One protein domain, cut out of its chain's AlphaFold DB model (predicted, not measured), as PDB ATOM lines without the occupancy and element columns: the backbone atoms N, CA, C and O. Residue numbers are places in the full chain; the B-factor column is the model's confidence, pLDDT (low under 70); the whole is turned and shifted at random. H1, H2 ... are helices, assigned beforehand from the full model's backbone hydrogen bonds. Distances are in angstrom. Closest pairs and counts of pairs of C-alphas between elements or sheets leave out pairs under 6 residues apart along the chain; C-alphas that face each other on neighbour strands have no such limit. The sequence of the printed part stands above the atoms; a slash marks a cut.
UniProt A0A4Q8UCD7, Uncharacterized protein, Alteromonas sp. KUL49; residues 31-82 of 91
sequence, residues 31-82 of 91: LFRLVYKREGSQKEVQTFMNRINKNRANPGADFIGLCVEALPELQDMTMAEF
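What this domain is: This is residues 31 to 82 of the 91 residues of an uncharacterized protein of Alteromonas sp. KUL49 (UniProt A0A4Q8UCD7). Helix H3 stands near the middle of an open arrangement of five short helices with few contacts; H1 meets its last residues at a corner, H2 lies to one side, and H4 and H5 to the other. The printed part has 52 residues with H1 to H5 in chain order and no named strand: all helix, only just compact, close to loose, with a radius of gyration of the C-alphas of 11.7 A and spans of 34 by 25 by 15 A.

Where its parts are: H3, residues 61 to 70, is 14.2 A long, from C-alpha 61 at (31.667, 40.040, -35.199). H2, residues 42 to 51, is 14.5 A long. H1 is residues 31 to 36, H4 72 to 75, and H5 79 to 82, ending at C-alpha 82 (27.148, 45.706, -24.371).

How they stand to each other: H3 touches H1, about perpendicular at 78 degrees; their closest C-alphas, Val 35 and Ala 70, are 5.1 A apart. H3 and H4 only just touch, only at the corner, with 3 pairs of C-alphas within 8 A, the closest Val 68 and Leu 74 at 5.6 A. H2 is close to H1 but not clearly touching, and apart from H3. H5 is close to H4 but not clearly touching. In H1, H2 and H3 every O i to N i+4 pair is within hydrogen-bond range; H4 and H5 are too short for one.

The domain as a whole: The C-alphas farthest apart, Ser 41 and Ala 80, are 34.8 A apart. The printed part has no cut, no link is long, and no printed residue is under pLDDT 70.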
ATOM      1  N   LEU A  31      13.844  33.973 -30.683       95.81
ATOM      2  CA  LEU A  31      15.062  34.679 -31.065       95.81
ATOM      3  C   LEU A  31      15.529  34.304 -32.480       95.81
ATOM      4  O   LEU A  31      15.906  35.185 -33.246       95.81
ATOM      5  N   PHE A  32      15.433  33.028 -32.867       97.81
ATOM      6  CA  PHE A  32      15.705  32.597 -34.241       97.81
ATOM      7  C   PHE A  32      14.832  33.354 -35.246       97.81
ATOM      8  O   PHE A  32      15.341  33.879 -36.235       97.81
ATOM      9  N   ARG A  33      13.525  33.454 -34.973       97.19
ATOM     10  CA  ARG A  33      12.572  34.169 -35.829       97.19
ATOM     11  C   ARG A  33      12.895  35.657 -35.929       97.19
ATOM     12  O   ARG A  33      12.805  36.218 -37.016       97.19
ATOM     13  N   LEU A  34      13.294  36.291 -34.826       95.69
ATOM     14  CA  LEU A  34      13.697  37.700 -34.833       95.69
ATOM     15  C   LEU A  34      14.904  37.940 -35.744       95.69
ATOM     16  O   LEU A  34      14.885  38.900 -36.512       95.69
ATOM     17  N   VAL A  35      15.903  37.054 -35.689       96.75
ATOM     18  CA  VAL A  35      17.148  37.169 -36.463       96.75
ATOM     19  C   VAL A  35      16.950  36.820 -37.938       96.75
ATOM     20  O   VAL A  35      17.355  37.582 -38.807       96.75
ATOM     21  N   TYR A  36      16.303  35.693 -38.240       97.06
ATOM     22  CA  TYR A  36      16.200  35.171 -39.610       97.06
ATOM     23  C   TYR A  36      14.889  35.508 -40.328       97.06
ATOM     24  O   TYR A  36      14.723  35.131 -41.485       97.06
ATOM     25  N   LYS A  37      13.946  36.175 -39.651       96.94
ATOM     26  CA  LYS A  37      12.626  36.566 -40.183       96.94
ATOM     27  C   LYS A  37      11.806  35.398 -40.753       96.94
ATOM     28  O   LYS A  37      10.968  35.586 -41.628       96.94
ATOM     29  N   ARG A  38      12.026  34.184 -40.234       97.69
ATOM     30  CA  ARG A  38      11.292  32.960 -40.592       97.69
ATOM     31  C   ARG A  38      11.238  31.970 -39.433       97.69
ATOM     32  O   ARG A  38      12.034  32.060 -38.499       97.69
ATOM     33  N   GLU A  39      10.359  30.979 -39.539       97.56
ATOM     34  CA  GLU A  39      10.408  29.810 -38.659       97.56
ATOM     35  C   GLU A  39      11.656  28.962 -38.931       97.56
ATOM     36  O   GLU A  39      12.102  28.806 -40.074       97.56
ATOM     37  N   GLY A  40      12.207  28.400 -37.859       95.94
ATOM     38  CA  GLY A  40      13.272  27.409 -37.918       95.94
ATOM     39  C   GLY A  40      12.749  26.037 -37.520       95.94
ATOM     40  O   GLY A  40      11.948  25.904 -36.596       95.94
ATOM     41  N   SER A  41      13.257  24.998 -38.170       97.94
ATOM     42  CA  SER A  41      13.143  23.632 -37.665       97.94
ATOM     43  C   SER A  41      13.837  23.490 -36.304       97.94
ATOM     44  O   SER A  41      14.714  24.281 -35.943       97.94
ATOM     45  N   GLN A  42      13.520  22.428 -35.557       97.19
ATOM     46  CA  GLN A  42      14.185  22.143 -34.277       97.19
ATOM     47  C   GLN A  42      15.719  22.104 -34.409       97.19
ATOM     48  O   GLN A  42      16.432  22.638 -33.559       97.19
ATOM     49  N   LYS A  43      16.234  21.531 -35.506       98.00
ATOM     50  CA  LYS A  43      17.674  21.437 -35.784       98.00
ATOM     51  C   LYS A  43      18.306  22.807 -36.040       98.00
ATOM     52  O   LYS A  43      19.401  23.079 -35.544       98.00
ATOM     53  N   GLU A  44      17.634  23.673 -36.792       98.00
ATOM     54  CA  GLU A  44      18.115  25.030 -37.076       98.00
ATOM     55  C   GLU A  44      18.108  25.902 -35.824       98.00
ATOM     56  O   GLU A  44      19.116  26.542 -35.521       98.00
ATOM     57  N   VAL A  45      17.019  25.856 -35.049       97.75
ATOM     58  CA  VAL A  45      16.917  26.574 -33.774       97.75
ATOM     59  C   VAL A  45      18.009  26.104 -32.817       97.75
ATOM     60  O   VAL A  45      18.707  26.930 -32.236       97.75
ATOM     61  N   GLN A  46      18.236  24.793 -32.691       96.50
ATOM     62  CA  GLN A  46      19.310  24.272 -31.844       96.50
ATOM     63  C   GLN A  46      20.698  24.726 -32.322       96.50
ATOM     64  O   GLN A  46      21.546  25.100 -31.510       96.50
ATOM     65  N   THR A  47      20.933  24.724 -33.635       96.62
ATOM     66  CA  THR A  47      22.206  25.162 -34.232       96.62
ATOM     67  C   THR A  47      22.463  26.639 -33.951       96.62
ATOM     68  O   THR A  47      23.556  27.012 -33.523       96.62
ATOM     69  N   PHE A  48      21.440  27.475 -34.111       96.75
ATOM     70  CA  PHE A  48      21.481  28.884 -33.747       96.75
ATOM     71  C   PHE A  48      21.758  29.082 -32.249       96.75
ATOM     72  O   PHE A  48      22.682  29.807 -31.885       96.75
ATOM     73  N   MET A  49      21.047  28.370 -31.371       95.44
ATOM     74  CA  MET A  49      21.262  28.465 -29.922       95.44
ATOM     75  C   MET A  49      22.672  28.043 -29.502       95.44
ATOM     76  O   MET A  49      23.230  28.604 -28.559       95.44
ATOM     77  N   ASN A  50      23.280  27.095 -30.217       95.12
ATOM     78  CA  ASN A  50      24.670  26.711 -29.993       95.12
ATOM     79  C   ASN A  50      25.654  27.832 -30.364       95.12
ATOM     80  O   ASN A  50      26.662  27.986 -29.673       95.12
ATOM     81  N   ARG A  51      25.357  28.648 -31.388       94.19
ATOM     82  CA  ARG A  51      26.179  29.809 -31.783       94.19
ATOM     83  C   ARG A  51      26.176  30.946 -30.755       94.19
ATOM     84  O   ARG A  51      27.125  31.720 -30.728       94.19
ATOM     85  N   ILE A  52      25.164  31.009 -29.887       94.31
ATOM     86  CA  ILE A  52      25.052  31.985 -28.783       94.31
ATOM     87  C   ILE A  52      25.145  31.335 -27.396       94.31
ATOM     88  O   ILE A  52      24.668  31.869 -26.393       94.31
ATOM     89  N   ASN A  53      25.747  30.148 -27.304       93.00
ATOM     90  CA  ASN A  53      25.923  29.470 -26.027       93.00
ATOM     91  C   ASN A  53      27.121  30.051 -25.266       93.00
ATOM     92  O   ASN A  53      28.263  29.680 -25.530       93.00
ATOM     93  N   LYS A  54      26.862  30.873 -24.246       90.12
ATOM     94  CA  LYS A  54      27.898  31.541 -23.440       90.12
ATOM     95  C   LYS A  54      29.001  30.628 -22.878       90.12
ATOM     96  O   LYS A  54      30.116  31.081 -22.651       90.12
ATOM     97  N   ASN A  55      28.728  29.339 -22.667       89.31
ATOM     98  CA  ASN A  55      29.707  28.417 -22.084       89.31
ATOM     99  C   ASN A  55      30.738  27.910 -23.108       89.31
ATOM    100  O   ASN A  55      31.840  27.502 -22.723       89.31
ATOM    101  N   ARG A  56      30.387  27.907 -24.403       84.19
ATOM    102  CA  ARG A  56      31.145  27.210 -25.462       84.19
ATOM    103  C   ARG A  56      31.365  28.032 -26.734       84.19
ATOM    104  O   ARG A  56      32.302  27.740 -27.468       84.19
ATOM    105  N   ALA A  57      30.522  29.022 -27.002       87.88
ATOM    106  CA  ALA A  57      30.561  29.804 -28.225       87.88
ATOM    107  C   ALA A  57      31.613  30.918 -28.170       87.88
ATOM    108  O   ALA A  57      31.934  31.461 -27.114       87.88
ATOM    109  N   ASN A  58      32.115  31.260 -29.352       91.50
ATOM    110  CA  ASN A  58      32.913  32.449 -29.615       91.50
ATOM    111  C   ASN A  58      32.416  33.046 -30.940       91.50
ATOM    112  O   ASN A  58      33.044  32.798 -31.974       91.50
ATOM    113  N   PRO A  59      31.233  33.691 -30.945       92.75
ATOM    114  CA  PRO A  59      30.646  34.206 -32.172       92.75
ATOM    115  C   PRO A  59      31.553  35.270 -32.794       92.75
ATOM    116  O   PRO A  59      32.156  36.075 -32.084       92.75
ATOM    117  N   GLY A  60      31.651  35.246 -34.122       93.25
ATOM    118  CA  GLY A  60      32.328  36.291 -34.882       93.25
ATOM    119  C   GLY A  60      31.562  37.613 -34.830       93.25
ATOM    120  O   GLY A  60      30.377  37.652 -34.489       93.25
ATOM    121  N   ALA A  61      32.254  38.702 -35.162       93.94
ATOM    122  CA  ALA A  61      31.667  40.040 -35.199       93.94
ATOM    123  C   ALA A  61      30.540  40.158 -36.240       93.94
ATOM    124  O   ALA A  61      29.557  40.843 -35.988       93.94
ATOM    125  N   ASP A  62      30.648  39.436 -37.354       97.06
ATOM    126  CA  ASP A  62      29.614  39.291 -38.382       97.06
ATOM    127  C   ASP A  62      28.298  38.758 -37.799       97.06
ATOM    128  O   ASP A  62      27.225  39.324 -37.998       97.06
ATOM    129  N   PHE A  63      28.382  37.690 -37.007       96.69
ATOM    130  CA  PHE A  63      27.212  37.068 -36.406       96.69
ATOM    131  C   PHE A  63      26.640  37.893 -35.247       96.69
ATOM    132  O   PHE A  63      25.423  37.934 -35.060       96.69
ATOM    133  N   ILE A  64      27.503  38.561 -34.476       96.38
ATOM    134  CA  ILE A  64      27.069  39.537 -33.467       96.38
ATOM    135  C   ILE A  64      26.321  40.688 -34.152       96.38
ATOM    136  O   ILE A  64      25.225  41.018 -33.711       96.38
ATOM    137  N   GLY A  65      26.866  41.236 -35.241       96.69
ATOM    138  CA  GLY A  65      26.248  42.304 -36.029       96.69
ATOM    139  C   GLY A  65      24.859  41.919 -36.529       96.69
ATOM    140  O   GLY A  65      23.901  42.627 -36.244       96.69
ATOM    141  N   LEU A  66      24.723  40.731 -37.126       96.94
ATOM    142  CA  LEU A  66      23.425  40.180 -37.540       96.94
ATOM    143  C   LEU A  66      22.403  40.137 -36.386       96.94
ATOM    144  O   LEU A  66      21.221  40.420 -36.570       96.94
ATOM    145  N   CYS A  67      22.841  39.764 -35.180       96.44
ATOM    146  CA  CYS A  67      21.959  39.734 -34.014       96.44
ATOM    147  C   CYS A  67      21.589  41.145 -33.532       96.44
ATOM    148  O   CYS A  67      20.453  41.351 -33.116       96.44
ATOM    149  N   VAL A  68      22.519  42.100 -33.584       96.19
ATOM    150  CA  VAL A  68      22.287  43.504 -33.204       96.19
ATOM    151  C   VAL A  68      21.340  44.194 -34.192       96.19
ATOM    152  O   VAL A  68      20.418  44.880 -33.762       96.19
ATOM    153  N   GLU A  69      21.469  43.945 -35.496       96.25
ATOM    154  CA  GLU A  69      20.518  44.428 -36.512       96.25
ATOM    155  C   GLU A  69      19.084  43.953 -36.234       96.25
ATOM    156  O   GLU A  69      18.117  44.688 -36.426       96.25
ATOM    157  N   ALA A  70      18.940  42.723 -35.739       95.81
ATOM    158  CA  ALA A  70      17.647  42.123 -35.435       95.81
ATOM    159  C   ALA A  70      17.057  42.519 -34.070       95.81
ATOM    160  O   ALA A  70      15.875  42.251 -33.837       95.81
ATOM    161  N   LEU A  71      17.861  43.101 -33.177       94.44
ATOM    162  CA  LEU A  71      17.512  43.436 -31.795       94.44
ATOM    163  C   LEU A  71      17.771  44.935 -31.557       94.44
ATOM    164  O   LEU A  71      18.863  45.288 -31.102       94.44
ATOM    165  N   PRO A  72      16.801  45.814 -31.874       91.94
ATOM    166  CA  PRO A  72      16.965  47.267 -31.789       91.94
ATOM    167  C   PRO A  72      17.482  47.750 -30.430       91.94
ATOM    168  O   PRO A  72      18.348  48.612 -30.363       91.94
ATOM    169  N   GLU A  73      17.056  47.112 -29.341       93.25
ATOM    170  CA  GLU A  73      17.488  47.438 -27.983       93.25
ATOM    171  C   GLU A  73      18.989  47.226 -27.727       93.25
ATOM    172  O   GLU A  73      19.507  47.698 -26.719       93.25
ATOM    173  N   LEU A  74      19.690  46.476 -28.585       94.75
ATOM    174  CA  LEU A  74      21.144  46.319 -28.522       94.75
ATOM    175  C   LEU A  74      21.881  47.412 -29.306       94.75
ATOM    176  O   LEU A  74      23.065  47.618 -29.057       94.75
ATOM    177  N   GLN A  75      21.205  48.092 -30.237       93.88
ATOM    178  CA  GLN A  75      21.771  49.182 -31.042       93.88
ATOM    179  C   GLN A  75      21.902  50.468 -30.226       93.88
ATOM    180  O   GLN A  75      22.855  51.218 -30.411       93.88
ATOM    181  N   ASP A  76      20.989  50.673 -29.277       92.50
ATOM    182  CA  ASP A  76      20.996  51.831 -28.377       92.50
ATOM    183  C   ASP A  76      22.057  51.723 -27.266       92.50
ATOM    184  O   ASP A  76      22.275  52.670 -26.513       92.50
ATOM    185  N   MET A  77      22.723  50.570 -27.140       94.50
ATOM    186  CA  MET A  77      23.741  50.344 -26.118       94.50
ATOM    187  C   MET A  77      25.110  50.827 -26.586       94.50
ATOM    188  O   MET A  77      25.584  50.507 -27.678       94.50
ATOM    189  N   THR A  78      25.830  51.498 -25.695       95.06
ATOM    190  CA  THR A  78      27.260  51.731 -25.888       95.06
ATOM    191  C   THR A  78      28.025  50.404 -25.890       95.06
ATOM    192  O   THR A  78      27.622  49.407 -25.281       95.06
ATOM    193  N   MET A  79      29.210  50.389 -26.505       93.88
ATOM    194  CA  MET A  79      30.097  49.219 -26.443       93.88
ATOM    195  C   MET A  79      30.479  48.854 -25.004       93.88
ATOM    196  O   MET A  79      30.672  47.676 -24.695       93.88
ATOM    197  N   ALA A  80      30.567  49.847 -24.116       94.06
ATOM    198  CA  ALA A  80      30.854  49.615 -22.710       94.06
ATOM    199  C   ALA A  80      29.726  48.829 -22.030       94.06
ATOM    200  O   ALA A  80      29.993  47.829 -21.362       94.06
ATOM    201  N   GLU A  81      28.473  49.208 -22.268       93.94
ATOM    202  CA  GLU A  81      27.308  48.503 -21.730       93.94
ATOM    203  C   GLU A  81      27.162  47.105 -22.337       93.94
ATOM    204  O   GLU A  81      27.012  46.129 -21.599       93.94
ATOM    205  N   PHE A  82      27.287  46.982 -23.663       94.88
ATOM    206  CA  PHE A  82      27.148  45.706 -24.371       94.88
ATOM    207  C   PHE A  82      28.177  44.665 -23.904       94.88
ATOM    208  O   PHE A  82      27.847  43.501 -23.658       94.88
TER     209      PHE A  82